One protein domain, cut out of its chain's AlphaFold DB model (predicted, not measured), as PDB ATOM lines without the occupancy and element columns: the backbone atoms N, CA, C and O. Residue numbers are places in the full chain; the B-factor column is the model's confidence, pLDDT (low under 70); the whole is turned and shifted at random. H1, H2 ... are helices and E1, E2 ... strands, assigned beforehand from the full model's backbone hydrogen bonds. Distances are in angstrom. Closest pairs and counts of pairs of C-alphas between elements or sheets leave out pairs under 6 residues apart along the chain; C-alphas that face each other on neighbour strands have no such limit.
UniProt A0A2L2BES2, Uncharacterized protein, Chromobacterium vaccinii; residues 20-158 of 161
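AT A GLANCE: This is residues 20 to 158 of the 161 residues of an uncharacterized protein of Chromobacterium vaccinii (UniProt A0A2L2BES2). A long, twisted sheet is built round two long antiparallel strands side by side, E3 and E6, and two helices that touch each other, H1 and H2, pack on it. E2 and then E1 extend the sheet beyond E3, while E4 and E5 pair with different stretches of E6 along its other side. The printed part has 139 residues, with two named helices and six named strands, H1 coming between E2 and E3 along the chain and H2 between E3 and E4; the sheet is branched, E6 having three neighbours, and mixed, with E2 and E3 parallel and its other neighbour pairs antiparallel; the class is mixed, helices and strands. The whole is only just compact, close to loose, with a radius of gyration of the C-alphas of 17.2 A, and elongated, spanning 56 by 35 by 26 A.

IN THESE COORDINATES: The longest strands are E3, residues 82 to 93, 34.5 A, and E6, residues 146 to 157, 34.8 A, ending at C-alpha 157 (181.397, 149.945, 168.299). E2 is residues 44 to 52, 22.9 A, and E1 is residues 26 to 29, beginning at C-alpha 26 (173.847, 150.631, 192.665). E4 is residues 128 to 132 and E5 residues 137 to 140. H1, residues 57 to 75, is 26.5 A long; H2, residues 103 to 122, is 28.8 A long and begins at C-alpha 103 (159.725, 168.931, 176.626).

HOW THE PARTS SIT: E3 and E6 are antiparallel, with N 87 and O 152 2.9 A apart, within hydrogen-bond range. On the other side of E3 lies E2, parallel to it, with N 47 and O 84 at 2.9 A. E1 and E2 form a hairpin, with N 48 and O 28 at 3.1 A. On the other side of E6 from E3, E4 lies beside residues 152 to 157, with N 130 and O 155 at 2.8 A, and E5 beside residues 146 to 149, with N 137 and O 149 at 2.8 A. Both are antiparallel to E6; E5 and E6 form a hairpin. H1 is on the sheet at a height of 9.2 A, over E3 and E6, and runs along the strands, at 10 degrees to E3 on the local plane; its closest C-alpha pair with E3 is Leu 66 and Gly 83, 5.8 A. H2 is on the sheet at a height of 4.5 A, over E3, and is only just slantwise to the strands, at 32 degrees to E3 on the local plane; its closest C-alpha pair with E6 is Pro 103 and Ala 148, 5.3 A. H1, with residues 59 to 67 alone, touches H2, the closest C-alphas being those of Val 63 and Ala 118, 6.6 A; they run the same way at a steep tilt of 41 degrees. In H1 and H2 every O i to N i+4 pair is within hydrogen-bond range.

THE WHOLE: The C-alphas farthest apart are those of Gln 38 and Gln 96, 58.1 A. The printed part has no cut; E1 to E2, 14 residues, is the long link. Mean pLDDT of the printed part is 73.9; 42 residues are under 70, among them 20 to 43 and 94 to 100.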
ATOM      1  N   LEU A  20     177.295 148.134 195.486       27.95
ATOM      2  CA  LEU A  20     176.339 149.050 196.111       27.95
ATOM      3  C   LEU A  20     177.117 150.122 196.876       27.95
ATOM      4  O   LEU A  20     177.906 149.809 197.767       27.95
ATOM      5  N   ARG A  21     176.896 151.394 196.545       33.41
ATOM      6  CA  ARG A  21     177.392 152.515 197.344       33.41
ATOM      7  C   ARG A  21     176.605 152.595 198.657       33.41
ATOM      8  O   ARG A  21     175.426 152.248 198.718       33.41
ATOM      9  N   LEU A  22     177.256 153.097 199.708       31.61
ATOM     10  CA  LEU A  22     176.688 153.248 201.059       31.61
ATOM     11  C   LEU A  22     175.458 154.178 201.129       31.61
ATOM     12  O   LEU A  22     174.752 154.173 202.131       31.61
ATOM     13  N   ASP A  23     175.182 154.957 200.080       33.59
ATOM     14  CA  ASP A  23     173.992 155.808 199.952       33.59
ATOM     15  C   ASP A  23     172.787 155.085 199.316       33.59
ATOM     16  O   ASP A  23     171.799 155.723 198.954       33.59
ATOM     17  N   GLY A  24     172.865 153.758 199.160       25.56
ATOM     18  CA  GLY A  24     171.809 152.937 198.566       25.56
ATOM     19  C   GLY A  24     171.783 152.955 197.035       25.56
ATOM     20  O   GLY A  24     170.845 152.424 196.444       25.56
ATOM     21  N   ARG A  25     172.789 153.545 196.367       31.45
ATOM     22  CA  ARG A  25     172.882 153.585 194.898       31.45
ATOM     23  C   ARG A  25     173.695 152.408 194.358       31.45
ATOM     24  O   ARG A  25     174.834 152.194 194.762       31.45
ATOM     25  N   ALA A  26     173.130 151.667 193.408       32.91
ATOM     26  CA  ALA A  26     173.847 150.631 192.665       32.91
ATOM     27  C   ALA A  26     174.474 151.235 191.398       32.91
ATOM     28  O   ALA A  26     173.740 151.736 190.545       32.91
ATOM     29  N   ASP A  27     175.797 151.163 191.249       37.03
ATOM     30  CA  ASP A  27     176.430 151.231 189.929       37.03
ATOM     31  C   ASP A  27     176.465 149.786 189.413       37.03
ATOM     32  O   ASP A  27     177.286 148.980 189.854       37.03
ATOM     33  N   VAL A  28     175.517 149.406 188.552       38.72
ATOM     34  CA  VAL A  28     175.502 148.056 187.972       38.72
ATOM     35  C   VAL A  28     176.373 148.072 186.718       38.72
ATOM     36  O   VAL A  28     175.901 148.295 185.604       38.72
ATOM     37  N   VAL A  29     177.671 147.838 186.900       47.41
ATOM     38  CA  VAL A  29     178.541 147.376 185.813       47.41
ATOM     39  C   VAL A  29     178.435 145.865 185.805       47.41
ATOM     40  O   VAL A  29     179.129 145.223 186.578       47.41
ATOM     41  N   LEU A  30     177.538 145.309 184.996       44.12
ATOM     42  CA  LEU A  30     177.569 143.902 184.602       44.12
ATOM     43  C   LEU A  30     176.599 143.673 183.460       44.12
ATOM     44  O   LEU A  30     175.407 143.488 183.679       44.12
ATOM     45  N   TRP A  31     177.145 143.604 182.258       42.53
ATOM     46  CA  TRP A  31     176.867 142.498 181.359       42.53
ATOM     47  C   TRP A  31     178.025 142.419 180.365       42.53
ATOM     48  O   TRP A  31     178.082 143.136 179.373       42.53
ATOM     49  N   VAL A  32     178.989 141.548 180.645       44.47
ATOM     50  CA  VAL A  32     179.666 140.876 179.543       44.47
ATOM     51  C   VAL A  32     178.655 139.841 179.094       44.47
ATOM     52  O   VAL A  32     178.448 138.871 179.815       44.47
ATOM     53  N   ALA A  33     177.948 140.072 177.990       37.22
ATOM     54  CA  ALA A  33     177.187 138.990 177.387       37.22
ATOM     55  C   ALA A  33     178.218 137.942 176.944       37.22
ATOM     56  O   ALA A  33     179.039 138.257 176.074       37.22
ATOM     57  N   PRO A  34     178.222 136.720 177.505       39.91
ATOM     58  CA  PRO A  34     178.913 135.626 176.871       39.91
ATOM     59  C   PRO A  34     178.009 135.214 175.710       39.91
ATOM     60  O   PRO A  34     177.310 134.206 175.767       39.91
ATOM     61  N   GLU A  35     177.977 136.000 174.633       39.66
ATOM     62  CA  GLU A  35     177.877 135.303 173.363       39.66
ATOM     63  C   GLU A  35     179.147 134.480 173.310       39.66
ATOM     64  O   GLU A  35     180.241 135.036 173.259       39.66
ATOM     65  N   VAL A  36     178.981 133.174 173.497       42.06
ATOM     66  CA  VAL A  36     180.054 132.194 173.547       42.06
ATOM     67  C   VAL A  36     180.807 132.272 172.219       42.06
ATOM     68  O   VAL A  36     180.520 131.542 171.274       42.06
ATOM     69  N   GLY A  37     181.772 133.187 172.129       44.78
ATOM     70  CA  GLY A  37     182.943 132.985 171.301       44.78
ATOM     71  C   GLY A  37     183.564 131.672 171.758       44.78
ATOM     72  O   GLY A  37     183.472 131.332 172.940       44.78
ATOM     73  N   GLN A  38     184.142 130.923 170.824       46.44
ATOM     74  CA  GLN A  38     184.568 129.533 171.019       46.44
ATOM     75  C   GLN A  38     185.468 129.294 172.258       46.44
ATOM     76  O   GLN A  38     185.572 128.151 172.689       46.44
ATOM     77  N   ASP A  39     185.998 130.357 172.883       51.97
ATOM     78  CA  ASP A  39     186.970 130.323 173.981       51.97
ATOM     79  C   ASP A  39     186.577 131.119 175.257       51.97
ATOM     80  O   ASP A  39     187.416 131.324 176.132       51.97
ATOM     81  N   GLY A  40     185.332 131.604 175.397       50.59
ATOM     82  CA  GLY A  40     184.882 132.317 176.616       50.59
ATOM     83  C   GLY A  40     185.338 133.783 176.745       50.59
ATOM     84  O   GLY A  40     185.267 134.371 177.825       50.59
ATOM     85  N   VAL A  41     185.797 134.390 175.647       51.91
ATOM     86  CA  VAL A  41     186.253 135.791 175.593       51.91
ATOM     87  C   VAL A  41     185.056 136.750 175.435       51.91
ATOM     88  O   VAL A  41     184.190 136.496 174.597       51.91
ATOM     89  N   PRO A  42     184.991 137.869 176.191       59.88
ATOM     90  CA  PRO A  42     183.929 138.871 176.068       59.88
ATOM     91  C   PRO A  42     183.853 139.475 174.658       59.88
ATOM     92  O   PRO A  42     184.821 140.082 174.199       59.88
ATOM     93  N   ARG A  43     182.680 139.399 174.012       69.19
ATOM     94  CA  ARG A  43     182.384 140.152 172.774       69.19
ATOM     95  C   ARG A  43     181.776 141.530 173.029       69.19
ATOM     96  O   ARG A  43     181.801 142.377 172.143       69.19
ATOM     97  N   ALA A  44     181.277 141.788 174.240       71.38
ATOM     98  CA  ALA A  44     180.641 143.057 174.581       71.38
ATOM     99  C   ALA A  44     180.887 143.500 176.029       71.38
ATOM    100  O   ALA A  44     181.041 142.666 176.922       71.38
ATOM    101  N   ILE A  45     180.838 144.815 176.262       74.12
ATOM    102  CA  ILE A  45     180.742 145.430 177.596       74.12
ATOM    103  C   ILE A  45     179.418 146.190 177.682       74.12
ATOM    104  O   ILE A  45     179.200 147.122 176.920       74.12
ATOM    105  N   VAL A  46     178.547 145.837 178.624       75.94
ATOM    106  CA  VAL A  46     177.285 146.547 178.884       75.94
ATOM    107  C   VAL A  46     177.301 147.134 180.287       75.94
ATOM    108  O   VAL A  46     177.535 146.436 181.279       75.94
ATOM    109  N   GLU A  47     176.991 148.420 180.383       77.75
ATOM    110  CA  GLU A  47     176.912 149.141 181.646       77.75
ATOM    111  C   GLU A  47     175.571 149.820 181.821       77.75
ATOM    112  O   GLU A  47     175.113 150.546 180.944       77.75
ATOM    113  N   VAL A  48     174.969 149.648 182.996       74.50
ATOM    114  CA  VAL A  48     173.684 150.260 183.321       74.50
ATOM    115  C   VAL A  48     173.906 151.363 184.349       74.50
ATOM    116  O   VAL A  48     174.308 151.118 185.488       74.50
ATOM    117  N   LYS A  49     173.633 152.603 183.951       74.00
ATOM    118  CA  LYS A  49     173.722 153.785 184.806       74.00
ATOM    119  C   LYS A  49     172.336 154.128 185.345       74.00
ATOM    120  O   LYS A  49     171.380 154.317 184.597       74.00
ATOM    121  N   ASN A  50     172.248 154.286 186.662       60.44
ATOM    122  CA  ASN A  50     171.009 154.653 187.353       60.44
ATOM    123  C   ASN A  50     170.735 156.172 187.391       60.44
ATOM    124  O   ASN A  50     169.783 156.601 188.037       60.44
ATOM    125  N   TYR A  51     171.557 157.003 186.739       64.25
ATOM    126  CA  TYR A  51     171.381 158.458 186.716       64.25
ATOM    127  C   TYR A  51     170.942 158.974 185.346       64.25
ATOM    128  O   TYR A  51     171.220 158.365 184.313       64.25
ATOM    129  N   LEU A  52     170.280 160.136 185.360       63.91
ATOM    130  CA  LEU A  52     169.980 160.889 184.151       63.91
ATOM    131  C   LEU A  52     171.282 161.392 183.527       63.91
ATOM    132  O   LEU A  52     171.966 162.217 184.135       63.91
ATOM    133  N   ALA A  53     171.636 160.896 182.343       68.75
ATOM    134  CA  ALA A  53     172.865 161.327 181.691       68.75
ATOM    135  C   ALA A  53     172.768 162.800 181.261       68.75
ATOM    136  O   ALA A  53     171.748 163.275 180.760       68.75
ATOM    137  N   GLU A  54     173.860 163.525 181.456       73.12
ATOM    138  CA  GLU A  54     174.060 164.889 180.983       73.12
ATOM    139  C   GLU A  54     175.376 164.915 180.204       73.12
ATOM    140  O   GLU A  54     176.330 164.245 180.621       73.12
ATOM    141  N   PRO A  55     175.477 165.689 179.111       66.00
ATOM    142  CA  PRO A  55     176.774 165.995 178.525       66.00
ATOM    143  C   PRO A  55     177.683 166.631 179.589       66.00
ATOM    144  O   PRO A  55     177.318 167.636 180.202       66.00
ATOM    145  N   GLY A  56     178.859 166.049 179.834       75.69
ATOM    146  CA  GLY A  56     179.796 166.548 180.841       75.69
ATOM    147  C   GLY A  56     180.825 165.512 181.286       75.69
ATOM    148  O   GLY A  56     180.912 164.427 180.719       75.69
ATOM    149  N   ALA A  57     181.581 165.847 182.337       73.00
ATOM    150  CA  ALA A  57     182.766 165.096 182.768       73.00
ATOM    151  C   ALA A  57     182.531 163.585 182.943       73.00
ATOM    152  O   ALA A  57     183.313 162.789 182.441       73.00
ATOM    153  N   ARG A  58     181.415 163.178 183.567       79.56
ATOM    154  CA  ARG A  58     181.106 161.749 183.763       79.56
ATOM    155  C   ARG A  58     180.873 160.994 182.458       79.56
ATOM    156  O   ARG A  58     181.337 159.873 182.319       79.56
ATOM    157  N   LEU A  59     180.164 161.606 181.505       80.81
ATOM    158  CA  LEU A  59     179.971 161.001 180.188       80.81
ATOM    159  C   LEU A  59     181.322 160.831 179.485       80.81
ATOM    160  O   LEU A  59     181.534 159.818 178.834       80.81
ATOM    161  N   PHE A  60     182.237 161.793 179.639       84.50
ATOM    162  CA  PHE A  60     183.552 161.727 178.998       84.50
ATOM    163  C   PHE A  60     184.386 160.594 179.577       84.50
ATOM    164  O   PHE A  60     184.970 159.832 178.819       84.50
ATOM    165  N   GLU A  61     184.395 160.453 180.902       82.44
ATOM    166  CA  GLU A  61     185.073 159.354 181.593       82.44
ATOM    167  C   GLU A  61     184.520 157.987 181.164       82.44
ATOM    168  O   GLU A  61     185.290 157.074 180.869       82.44
ATOM    169  N   ASP A  62     183.194 157.846 181.086       84.12
ATOM    170  CA  ASP A  62     182.556 156.593 180.680       84.12
ATOM    171  C   ASP A  62     182.828 156.240 179.209       84.12
ATOM    172  O   ASP A  62     183.182 155.099 178.908       84.12
ATOM    173  N   VAL A  63     182.695 157.210 178.298       86.12
ATOM    174  CA  VAL A  63     182.948 157.018 176.859       86.12
ATOM    175  C   VAL A  63     184.424 156.725 176.603       86.12
ATOM    176  O   VAL A  63     184.727 155.757 175.908       86.12
ATOM    177  N   ALA A  64     185.338 157.501 177.196       83.25
ATOM    178  CA  ALA A  64     186.776 157.292 177.044       83.25
ATOM    179  C   ALA A  64     187.189 155.904 177.541       83.25
ATOM    180  O   ALA A  64     187.904 155.194 176.849       83.25
ATOM    181  N   ARG A  65     186.672 155.459 178.691       82.81
ATOM    182  CA  ARG A  65     186.997 154.130 179.216       82.81
ATOM    183  C   ARG A  65     186.505 152.994 178.315       82.81
ATOM    184  O   ARG A  65     187.220 152.009 178.155       82.81
ATOM    185  N   LEU A  66     185.295 153.094 177.754       81.81
ATOM    186  CA  LEU A  66     184.787 152.078 176.822       81.81
ATOM    187  C   LEU A  66     185.579 152.057 175.512       81.81
ATOM    188  O   LEU A  66     185.885 150.979 175.005       81.81
ATOM    189  N   ARG A  67     185.945 153.234 175.004       84.38
ATOM    190  CA  ARG A  67     186.826 153.378 173.847       84.38
ATOM    191  C   ARG A  67     188.194 152.739 174.102       84.38
ATOM    192  O   ARG A  67     188.595 151.877 173.333       84.38
ATOM    193  N   ASP A  68     188.859 153.085 175.203       79.50
ATOM    194  CA  ASP A  68     190.190 152.559 175.542       79.50
ATOM    195  C   ASP A  68     190.171 151.022 175.671       79.50
ATOM    196  O   ASP A  68     191.109 150.336 175.260       79.50
ATOM    197  N   ALA A  69     189.083 150.450 176.204       77.19
ATOM    198  CA  ALA A  69     188.896 149.000 176.270       77.19
ATOM    199  C   ALA A  69     188.748 148.358 174.876       77.19
ATOM    200  O   ALA A  69     189.306 147.285 174.626       77.19
ATOM    201  N   LEU A  70     188.014 149.008 173.967       76.44
ATOM    202  CA  LEU A  70     187.856 148.562 172.582       76.44
ATOM    203  C   LEU A  70     189.168 148.642 171.802       76.44
ATOM    204  O   LEU A  70     189.543 147.659 171.161       76.44
ATOM    205  N   GLU A  71     189.893 149.754 171.903       74.75
ATOM    206  CA  GLU A  71     191.215 149.928 171.291       74.75
ATOM    207  C   GLU A  71     192.207 148.872 171.777       74.75
ATOM    208  O   GLU A  71     192.875 148.223 170.969       74.75
ATOM    209  N   LEU A  72     192.265 148.636 173.092       71.94
ATOM    210  CA  LEU A  72     193.124 147.605 173.666       71.94
ATOM    211  C   LEU A  72     192.761 146.215 173.131       71.94
ATOM    212  O   LEU A  72     193.650 145.423 172.820       71.94
ATOM    213  N   SER A  73     191.466 145.917 172.980       71.19
ATOM    214  CA  SER A  73     191.037 144.658 172.373       71.19
ATOM    215  C   SER A  73     191.441 144.554 170.905       71.19
ATOM    216  O   SER A  73     191.817 143.466 170.486       71.19
ATOM    217  N   VAL A  74     191.373 145.629 170.113       73.19
ATOM    218  CA  VAL A  74     191.884 145.622 168.728       73.19
ATOM    219  C   VAL A  74     193.379 145.322 168.728       73.19
ATOM    220  O   VAL A  74     193.830 144.416 168.031       73.19
ATOM    221  N   TRP A  75     194.138 146.046 169.549       69.44
ATOM    222  CA  TRP A  75     195.594 145.951 169.590       69.44
ATOM    223  C   TRP A  75     196.092 144.568 170.035       69.44
ATOM    224  O   TRP A  75     197.065 144.053 169.486       69.44
ATOM    225  N   CYS A  76     195.398 143.930 170.980       67.81
ATOM    226  CA  CYS A  76     195.731 142.597 171.487       67.81
ATOM    227  C   CYS A  76     195.138 141.435 170.665       67.81
ATOM    228  O   CYS A  76     195.311 140.282 171.059       67.81
ATOM    229  N   GLY A  77     194.403 141.695 169.575       68.94
ATOM    230  CA  GLY A  77     193.693 140.646 168.826       68.94
ATOM    231  C   GLY A  77     192.539 139.995 169.605       68.94
ATOM    232  O   GLY A  77     192.199 138.840 169.369       68.94
ATOM    233  N   GLY A  78     191.959 140.717 170.566       67.94
ATOM    234  CA  GLY A  78     190.817 140.281 171.365       67.94
ATOM    235  C   GLY A  78     189.477 140.374 170.626       67.94
ATOM    236  O   GLY A  78     189.323 141.113 169.651       67.94
ATOM    237  N   ALA A  79     188.479 139.656 171.147       71.94
ATOM    238  CA  ALA A  79     187.165 139.481 170.525       71.94
ATOM    239  C   ALA A  79     186.114 140.549 170.897       71.94
ATOM    240  O   ALA A  79     184.958 140.404 170.511       71.94
ATOM    241  N   LEU A  80     186.472 141.603 171.640       73.38
ATOM    242  CA  LEU A  80     185.514 142.641 172.028       73.38
ATOM    243  C   LEU A  80     185.071 143.425 170.790       73.38
ATOM    244  O   LEU A  80     185.915 143.943 170.068       73.38
ATOM    245  N   GLU A  81     183.774 143.534 170.540       78.81
ATOM    246  CA  GLU A  81     183.212 144.171 169.343       78.81
ATOM    247  C   GLU A  81     182.569 145.519 169.640       78.81
ATOM    248  O   GLU A  81     182.702 146.452 168.846       78.81
ATOM    249  N   PHE A  82     181.919 145.643 170.797       83.19
ATOM    250  CA  PHE A  82     181.276 146.885 171.208       83.19
ATOM    251  C   PHE A  82     181.221 147.053 172.731       83.19
ATOM    252  O   PHE A  82     181.262 146.096 173.508       83.19
ATOM    253  N   GLY A  83     181.086 148.301 173.161       83.50
ATOM    254  CA  GLY A  83     180.725 148.697 174.515       83.50
ATOM    255  C   GLY A  83     179.425 149.494 174.497       83.50
ATOM    256  O   GLY A  83     179.144 150.201 173.532       83.50
ATOM    257  N   CYS A  84     178.606 149.420 175.544       86.38
ATOM    258  CA  CYS A  84     177.420 150.256 175.642       86.38
ATOM    259  C   CYS A  84     177.111 150.755 177.054       86.38
ATOM    260  O   CYS A  84     177.345 150.086 178.062       86.38
ATOM    261  N   LEU A  85     176.544 151.960 177.093       86.38
ATOM    262  CA  LEU A  85     176.039 152.639 178.279       86.38
ATOM    263  C   LEU A  85     174.517 152.723 178.160       86.38
ATOM    264  O   LEU A  85     173.995 153.462 177.326       86.38
ATOM    265  N   ALA A  86     173.798 151.991 179.001       84.75
ATOM    266  CA  ALA A  86     172.356 152.089 179.159       84.75
ATOM    267  C   ALA A  86     172.021 153.047 180.309       84.75
ATOM    268  O   ALA A  86     172.503 152.883 181.427       84.75
ATOM    269  N   PHE A  87     171.193 154.056 180.049       83.81
ATOM    270  CA  PHE A  87     170.831 155.087 181.020       83.81
ATOM    271  C   PHE A  87     169.444 155.667 180.734       83.81
ATOM    272  O   PHE A  87     168.836 155.425 179.690       83.81
ATOM    273  N   TRP A  88     168.942 156.477 181.662       83.25
ATOM    274  CA  TRP A  88     167.775 157.319 181.418       83.25
ATOM    275  C   TRP A  88     168.226 158.708 180.978       83.25
ATOM    276  O   TRP A  88     169.196 159.250 181.498       83.25
ATOM    277  N   LEU A  89     167.524 159.308 180.025       86.06
ATOM    278  CA  LEU A  89     167.714 160.703 179.646       86.06
ATOM    279  C   LEU A  89     166.415 161.455 179.872       86.06
ATOM    280  O   LEU A  89     165.347 160.929 179.577       86.06
ATOM    281  N   GLY A  90     166.497 162.677 180.385       86.19
ATOM    282  CA  GLY A  90     165.307 163.376 180.831       86.19
ATOM    283  C   GLY A  90     165.456 164.878 180.937       86.19
ATOM    284  O   GLY A  90     166.571 165.381 181.089       86.19
ATOM    285  N   VAL A  91     164.326 165.570 180.825       84.75
ATOM    286  CA  VAL A  91     164.193 167.014 181.019       84.75
ATOM    287  C   VAL A  91     162.891 167.322 181.753       84.75
ATOM    288  O   VAL A  91     161.855 166.721 181.455       84.75
ATOM    289  N   ASP A  92     162.957 168.303 182.649       84.69
ATOM    290  CA  ASP A  92     161.807 168.833 183.376       84.69
ATOM    291  C   ASP A  92     161.689 170.326 183.059       84.69
ATOM    292  O   ASP A  92     162.597 171.114 183.334       84.69
ATOM    293  N   GLU A  93     160.588 170.715 182.424       79.00
ATOM    294  CA  GLU A  93     160.314 172.080 181.998       79.00
ATOM    295  C   GLU A  93     159.454 172.800 183.046       79.00
ATOM    296  O   GLU A  93     158.241 172.559 183.132       79.00
ATOM    297  N   PRO A  94     160.049 173.713 183.841       65.56
ATOM    298  CA  PRO A  94     159.277 174.523 184.764       65.56
ATOM    299  C   PRO A  94     158.368 175.472 183.980       65.56
ATOM    300  O   PRO A  94     158.759 176.012 182.944       65.56
ATOM    301  N   ARG A  95     157.181 175.749 184.533       63.16
ATOM    302  CA  ARG A  95     156.089 176.550 183.935       63.16
ATOM    303  C   ARG A  95     156.482 177.905 183.305       63.16
ATOM    304  O   ARG A  95     155.659 178.492 182.614       63.16
ATOM    305  N   GLN A  96     157.682 178.433 183.561       59.69
ATOM    306  CA  GLN A  96     158.087 179.802 183.215       59.69
ATOM    307  C   GLN A  96     159.293 179.931 182.259       59.69
ATOM    308  O   GLN A  96     159.742 181.052 182.027       59.69
ATOM    309  N   LYS A  97     159.843 178.850 181.681       55.88
ATOM    310  CA  LYS A  97     161.004 178.956 180.768       55.88
ATOM    311  C   LYS A  97     160.797 178.209 179.453       55.88
ATOM    312  O   LYS A  97     161.192 177.058 179.322       55.88
ATOM    313  N   VAL A  98     160.282 178.913 178.449       55.41
ATOM    314  CA  VAL A  98     160.176 178.399 177.077       55.41
ATOM    315  C   VAL A  98     161.430 178.807 176.302       55.41
ATOM    316  O   VAL A  98     161.516 179.913 175.773       55.41
ATOM    317  N   ARG A  99     162.446 177.937 176.277       59.94
ATOM    318  CA  ARG A  99     163.532 178.015 175.274       59.94
ATOM    319  C   ARG A  99     163.356 176.984 174.154       59.94
ATOM    320  O   ARG A  99     163.983 177.117 173.110       59.94
ATOM    321  N   HIS A 100     162.502 175.987 174.377       59.00
ATOM    322  CA  HIS A 100     162.142 174.933 173.437       59.00
ATOM    323  C   HIS A 100     160.618 174.786 173.427       59.00
ATOM    324  O   HIS A 100     159.995 174.889 174.480       59.00
ATOM    325  N   ASP A 101     160.027 174.533 172.259       71.25
ATOM    326  CA  ASP A 101     158.566 174.554 172.086       71.25
ATOM    327  C   ASP A 101     157.838 173.451 172.887       71.25
ATOM    328  O   ASP A 101     156.667 173.603 173.243       71.25
ATOM    329  N   THR A 102     158.523 172.341 173.201       85.50
ATOM    330  CA  THR A 102     158.000 171.219 174.005       85.50
ATOM    331  C   THR A 102     159.107 170.506 174.809       85.50
ATOM    332  O   THR A 102     160.268 170.520 174.383       85.50
ATOM    333  N   PRO A 103     158.776 169.791 175.910       85.56
ATOM    334  CA  PRO A 103     159.725 168.931 176.626       85.56
ATOM    335  C   PRO A 103     160.370 167.866 175.731       85.56
ATOM    336  O   PRO A 103     161.553 167.574 175.869       85.56
ATOM    337  N   VAL A 104     159.627 167.318 174.763       88.50
ATOM    338  CA  VAL A 104     160.166 166.348 173.797       88.50
ATOM    339  C   VAL A 104     161.209 166.994 172.888       88.50
ATOM    340  O   VAL A 104     162.269 166.409 172.685       88.50
ATOM    341  N   ALA A 105     160.963 168.208 172.386       88.12
ATOM    342  CA  ALA A 105     161.951 168.932 171.586       88.12
ATOM    343  C   ALA A 105     163.228 169.227 172.393       88.12
ATOM    344  O   ALA A 105     164.339 169.097 171.875       88.12
ATOM    345  N   TRP A 106     163.087 169.559 173.680       88.38
ATOM    346  CA  TRP A 106     164.236 169.744 174.565       88.38
ATOM    347  C   TRP A 106     164.993 168.430 174.810       88.38
ATOM    348  O   TRP A 106     166.217 168.391 174.678       88.38
ATOM    349  N   LEU A 107     164.283 167.333 175.081       87.88
ATOM    350  CA  LEU A 107     164.885 166.011 175.231       87.88
ATOM    351  C   LEU A 107     165.622 165.573 173.958       87.88
ATOM    352  O   LEU A 107     166.737 165.067 174.048       87.88
ATOM    353  N   GLN A 108     165.053 165.805 172.774       89.62
ATOM    354  CA  GLN A 108     165.700 165.514 171.491       89.62
ATOM    355  C   GLN A 108     166.966 166.351 171.285       89.62
ATOM    356  O   GLN A 108     167.994 165.813 170.881       89.62
ATOM    357  N   HIS A 109     166.926 167.647 171.609       88.56
ATOM    358  CA  HIS A 109     168.109 168.507 171.560       88.56
ATOM    359  C   HIS A 109     169.214 167.995 172.496       88.56
ATOM    360  O   HIS A 109     170.371 167.883 172.094       88.56
ATOM    361  N   LYS A 110     168.850 167.620 173.726       87.94
ATOM    362  CA  LYS A 110     169.771 167.043 174.708       87.94
ATOM    363  C   LYS A 110     170.346 165.698 174.246       87.94
ATOM    364  O   LYS A 110     171.541 165.469 174.401       87.94
ATOM    365  N   SER A 111     169.514 164.848 173.643       89.94
ATOM    366  CA  SER A 111     169.915 163.550 173.077       89.94
ATOM    367  C   SER A 111     170.943 163.737 171.966       89.94
ATOM    368  O   SER A 111     171.991 163.100 171.985       89.94
ATOM    369  N   ARG A 112     170.678 164.670 171.042       91.31
ATOM    370  CA  ARG A 112     171.605 165.015 169.960       91.31
ATOM    371  C   ARG A 112     172.939 165.502 170.507       91.31
ATOM    372  O   ARG A 112     173.966 164.978 170.108       91.31
ATOM    373  N   ARG A 113     172.918 166.435 171.461       90.69
ATOM    374  CA  ARG A 113     174.143 166.968 172.065       90.69
ATOM    375  C   ARG A 113     174.959 165.890 172.780       90.69
ATOM    376  O   ARG A 113     176.181 165.911 172.723       90.69
ATOM    377  N   LEU A 114     174.299 164.956 173.465       90.31
ATOM    378  CA  LEU A 114     174.966 163.821 174.103       90.31
ATOM    379  C   LEU A 114     175.656 162.930 173.063       90.31
ATOM    380  O   LEU A 114     176.811 162.562 173.257       90.31
ATOM    381  N   TRP A 115     174.960 162.613 171.968       91.94
ATOM    382  CA  TRP A 115     175.516 161.829 170.867       91.94
ATOM    383  C   TRP A 115     176.676 162.544 170.165       91.94
ATOM    384  O   TRP A 115     177.714 161.926 169.984       91.94
ATOM    385  N   GLU A 116     176.538 163.832 169.832       91.69
ATOM    386  CA  GLU A 116     177.595 164.633 169.191       91.69
ATOM    387  C   GLU A 116     178.889 164.577 170.003       91.69
ATOM    388  O   GLU A 116     179.949 164.277 169.464       91.69
ATOM    389  N   VAL A 117     178.795 164.768 171.321       89.75
ATOM    390  CA  VAL A 117     179.980 164.733 172.179       89.75
ATOM    391  C   VAL A 117     180.565 163.323 172.297       89.75
ATOM    392  O   VAL A 117     181.782 163.160 172.292       89.75
ATOM    393  N   ALA A 118     179.725 162.287 172.382       89.69
ATOM    394  CA  ALA A 118     180.214 160.912 172.355       89.69
ATOM    395  C   ALA A 118     180.931 160.595 171.033       89.69
ATOM    396  O   ALA A 118     181.994 159.984 171.052       89.69
ATOM    397  N   GLN A 119     180.383 161.056 169.906       90.50
ATOM    398  CA  GLN A 119     180.964 160.879 168.580       90.50
ATOM    399  C   GLN A 119     182.303 161.613 168.444       90.50
ATOM    400  O   GLN A 119     183.254 161.035 167.928       90.50
ATOM    401  N   GLU A 120     182.407 162.852 168.931       89.38
ATOM    402  CA  GLU A 120     183.669 163.606 168.953       89.38
ATOM    403  C   GLU A 120     184.765 162.842 169.708       89.38
ATOM    404  O   GLU A 120     185.893 162.753 169.224       89.38
ATOM    405  N   LEU A 121     184.425 162.229 170.847       86.19
ATOM    406  CA  LEU A 121     185.374 161.481 171.678       86.19
ATOM    407  C   LEU A 121     185.907 160.201 171.026       86.19
ATOM    408  O   LEU A 121     187.034 159.816 171.323       86.19
ATOM    409  N   VAL A 122     185.120 159.547 170.170       86.75
ATOM    410  CA  VAL A 122     185.515 158.280 169.519       86.75
ATOM    411  C   VAL A 122     186.021 158.464 168.084       86.75
ATOM    412  O   VAL A 122     186.656 157.571 167.531       86.75
ATOM    413  N   SER A 123     185.785 159.637 167.484       78.62
ATOM    414  CA  SER A 123     186.075 159.918 166.069       78.62
ATOM    415  C   SER A 123     187.549 159.804 165.666       78.62
ATOM    416  O   SER A 123     187.843 159.611 164.488       78.62
ATOM    417  N   LEU A 124     188.476 159.934 166.616       68.88
ATOM    418  CA  LEU A 124     189.917 159.885 166.356       68.88
ATOM    419  C   LEU A 124     190.450 158.461 166.184       68.88
ATOM    420  O   LEU A 124     191.502 158.277 165.573       68.88
ATOM    421  N   ASP A 125     189.703 157.473 166.666       68.88
ATOM    422  CA  ASP A 125     190.228 156.134 166.923       68.88
ATOM    423  C   ASP A 125     189.579 155.077 166.012       68.88
ATOM    424  O   ASP A 125     189.737 153.870 166.193       68.88
ATOM    425  N   GLY A 126     188.845 155.540 164.993       73.56
ATOM    426  CA  GLY A 126     188.155 154.696 164.017       73.56
ATOM    427  C   GLY A 126     186.918 153.990 164.570       73.56
ATOM    428  O   GLY A 126     186.343 153.174 163.870       73.56
ATOM    429  N   VAL A 127     186.503 154.296 165.799       81.25
ATOM    430  CA  VAL A 127     185.341 153.717 166.483       81.25
ATOM    431  C   VAL A 127     184.118 154.622 166.275       81.25
ATOM    432  O   VAL A 127     184.244 155.844 166.175       81.25
ATOM    433  N   GLU A 128     182.920 154.045 166.215       87.75
ATOM    434  CA  GLU A 128     181.671 154.784 165.997       87.75
ATOM    435  C   GLU A 128     180.809 154.842 167.262       87.75
ATOM    436  O   GLU A 128     180.768 153.890 168.042       87.75
ATOM    437  N   ALA A 129     180.102 155.961 167.466       90.69
ATOM    438  CA  ALA A 129     179.139 156.120 168.550       90.69
ATOM    439  C   ALA A 129     177.710 156.221 168.003       90.69
ATOM    440  O   ALA A 129     177.379 157.069 167.172       90.69
ATOM    441  N   ARG A 130     176.809 155.409 168.550       91.31
ATOM    442  CA  ARG A 130     175.397 155.372 168.166       91.31
ATOM    443  C   ARG A 130     174.506 155.477 169.389       91.31
ATOM    444  O   ARG A 130     174.619 154.699 170.327       91.31
ATOM    445  N   LEU A 131     173.571 156.423 169.371       91.25
ATOM    446  CA  LEU A 131     172.571 156.571 170.427       91.25
ATOM    447  C   LEU A 131     171.245 155.938 169.993       91.25
ATOM    448  O   LEU A 131     170.634 156.362 169.014       91.25
ATOM    449  N   VAL A 132     170.776 154.945 170.745       89.06
ATOM    450  CA  VAL A 132     169.494 154.266 170.527       89.06
ATOM    451  C   VAL A 132     168.497 154.686 171.600       89.06
ATOM    452  O   VAL A 132     168.765 154.566 172.795       89.06
ATOM    453  N   GLN A 133     167.322 155.142 171.171       84.19
ATOM    454  CA  GLN A 133     166.222 155.540 172.051       84.19
ATOM    455  C   GLN A 133     164.921 154.899 171.554       84.19
ATOM    456  O   GLN A 133     164.301 155.414 170.624       84.19
ATOM    457  N   PRO A 134     164.489 153.764 172.131       72.56
ATOM    458  CA  PRO A 134     163.365 153.001 171.593       72.56
ATOM    459  C   PRO A 134     162.018 153.702 171.789       72.56
ATOM    460  O   PRO A 134     161.055 153.397 171.086       72.56
ATOM    461  N   LYS A 135     161.913 154.613 172.767       81.31
ATOM    462  CA  LYS A 135     160.661 155.299 173.084       81.31
ATOM    463  C   LYS A 135     160.896 156.599 173.841       81.31
ATOM    464  O   LYS A 135     161.787 156.682 174.679       81.31
ATOM    465  N   PHE A 136     160.017 157.568 173.604       83.50
ATOM    466  CA  PHE A 136     159.901 158.786 174.397       83.50
ATOM    467  C   PHE A 136     158.664 158.718 175.298       83.50
ATOM    468  O   PHE A 136     157.590 158.287 174.872       83.50
ATOM    469  N   TYR A 137     158.823 159.159 176.539       85.88
ATOM    470  CA  TYR A 137     157.763 159.350 177.521       85.88
ATOM    471  C   TYR A 137     157.622 160.844 177.786       85.88
ATOM    472  O   TYR A 137     158.630 161.536 177.888       85.88
ATOM    473  N   GLN A 138     156.395 161.345 177.896       90.38
ATOM    474  CA  GLN A 138     156.127 162.740 178.240       90.38
ATOM    475  C   GLN A 138     154.845 162.857 179.058       90.38
ATOM    476  O   GLN A 138     153.950 162.017 178.933       90.38
ATOM    477  N   GLY A 139     154.746 163.913 179.855       88.06
ATOM    478  CA  GLY A 139     153.575 164.180 180.677       88.06
ATOM    479  C   GLY A 139     153.706 165.476 181.463       88.06
ATOM    480  O   GLY A 139     154.528 166.338 181.147       88.06
ATOM    481  N   ALA A 140     152.874 165.606 182.491       87.81
ATOM    482  CA  ALA A 140     152.960 166.676 183.469       87.81
ATOM    483  C   ALA A 140     152.877 166.091 184.879       87.81
ATOM    484  O   ALA A 140     152.152 165.123 185.108       87.81
ATOM    485  N   TYR A 141     153.641 166.670 185.796       84.75
ATOM    486  CA  TYR A 141     153.519 166.439 187.228       84.75
ATOM    487  C   TYR A 141     152.314 167.202 187.801       84.75
ATOM    488  O   TYR A 141     151.767 168.098 187.151       84.75
ATOM    489  N   ASP A 142     151.926 166.885 189.038       87.00
ATOM    490  CA  ASP A 142     150.777 167.503 189.723       87.00
ATOM    491  C   ASP A 142     150.933 169.023 189.913       87.00
ATOM    492  O   ASP A 142     149.956 169.774 189.895       87.00
ATOM    493  N   ASP A 143     152.172 169.503 190.035       84.00
ATOM    494  CA  ASP A 143     152.504 170.930 190.103       84.00
ATOM    495  C   ASP A 143     152.414 171.639 188.732       84.00
ATOM    496  O   ASP A 143     152.612 172.852 188.631       84.00
ATOM    497  N   GLY A 144     152.086 170.892 187.673       82.38
ATOM    498  CA  GLY A 144     152.008 171.322 186.284       82.38
ATOM    499  C   GLY A 144     153.354 171.547 185.597       82.38
ATOM    500  O   GLY A 144     153.367 172.176 184.536       82.38
ATOM    501  N   THR A 145     154.459 171.070 186.169       84.56
ATOM    502  CA  THR A 145     155.753 170.948 185.490       84.56
ATOM    503  C   THR A 145     155.635 169.884 184.402       84.56
ATOM    504  O   THR A 145     155.185 168.768 184.665       84.56
ATOM    505  N   ARG A 146     156.009 170.215 183.162       84.38
ATOM    506  CA  ARG A 146     155.971 169.254 182.050       84.38
ATOM    507  C   ARG A 146     157.290 168.496 181.987       84.38
ATOM    508  O   ARG A 146     158.337 169.096 182.197       84.38
ATOM    509  N   TYR A 147     157.257 167.218 181.643       87.12
ATOM    510  CA  TYR A 147     158.464 166.399 181.551       87.12
ATOM    511  C   TYR A 147     158.518 165.613 180.246       87.12
ATOM    512  O   TYR A 147     157.487 165.320 179.629       87.12
ATOM    513  N   ALA A 148     159.733 165.237 179.855       89.38
ATOM    514  CA  ALA A 148     159.957 164.169 178.894       89.38
ATOM    515  C   ALA A 148     161.206 163.363 179.251       89.38
ATOM    516  O   ALA A 148     162.258 163.950 179.507       89.38
ATOM    517  N   TRP A 149     161.115 162.031 179.191       88.06
ATOM    518  CA  TRP A 149     162.234 161.112 179.424       88.06
ATOM    519  C   TRP A 149     162.302 160.008 178.361       88.06
ATOM    520  O   TRP A 149     161.298 159.663 177.738       88.06
ATOM    521  N   ALA A 150     163.480 159.421 178.160       86.25
ATOM    522  CA  ALA A 150     163.697 158.287 177.268       86.25
ATOM    523  C   ALA A 150     164.735 157.317 177.858       86.25
ATOM    524  O   ALA A 150     165.819 157.766 178.254       86.25
ATOM    525  N   PRO A 151     164.466 155.996 177.881       84.50
ATOM    526  CA  PRO A 151     165.530 155.016 178.030       84.50
ATOM    527  C   PRO A 151     166.468 155.166 176.830       84.50
ATOM    528  O   PRO A 151     166.017 155.328 175.694       84.50
ATOM    529  N   SER A 152     167.765 155.182 177.090       86.25
ATOM    530  CA  SER A 152     168.789 155.506 176.103       86.25
ATOM    531  C   SER A 152     169.933 154.506 176.209       86.25
ATOM    532  O   SER A 152     170.364 154.173 177.310       86.25
ATOM    533  N   VAL A 153     170.420 154.029 175.067       89.31
ATOM    534  CA  VAL A 153     171.606 153.174 174.977       89.31
ATOM    535  C   VAL A 153     172.603 153.856 174.058       89.31
ATOM    536  O   VAL A 153     172.334 154.011 172.870       89.31
ATOM    537  N   LEU A 154     173.736 154.287 174.605       90.56
ATOM    538  CA  LEU A 154     174.872 154.755 173.821       90.56
ATOM    539  C   LEU A 154     175.778 153.559 173.539       90.56
ATOM    540  O   LEU A 154     176.340 152.987 174.467       90.56
ATOM    541  N   VAL A 155     175.877 153.169 172.277       90.62
ATOM    542  CA  VAL A 155     176.743 152.101 171.781       90.62
ATOM    543  C   VAL A 155     178.006 152.736 171.222       90.62
ATOM    544  O   VAL A 155     177.925 153.736 170.513       90.62
ATOM    545  N   ILE A 156     179.148 152.163 171.562       89.75
ATOM    546  CA  ILE A 156     180.460 152.473 171.011       89.75
ATOM    547  C   ILE A 156     180.940 151.176 170.368       89.75
ATOM    548  O   ILE A 156     181.055 150.163 171.055       89.75
ATOM    549  N   GLU A 157     181.151 151.170 169.061       88.19
ATOM    550  CA  GLU A 157     181.397 149.945 168.299       88.19
ATOM    551  C   GLU A 157     182.543 150.120 167.308       88.19
ATOM    552  O   GLU A 157     182.808 151.222 166.822       88.19
ATOM    553  N   LYS A 158     183.256 149.020 167.037       80.50
ATOM    554  CA  LYS A 158     184.265 148.980 165.973       80.50
ATOM    555  C   LYS A 158     183.636 149.400 164.635       80.50
ATOM    556  O   LYS A 158     182.451 149.138 164.422       80.50
TER     557      LYS A 158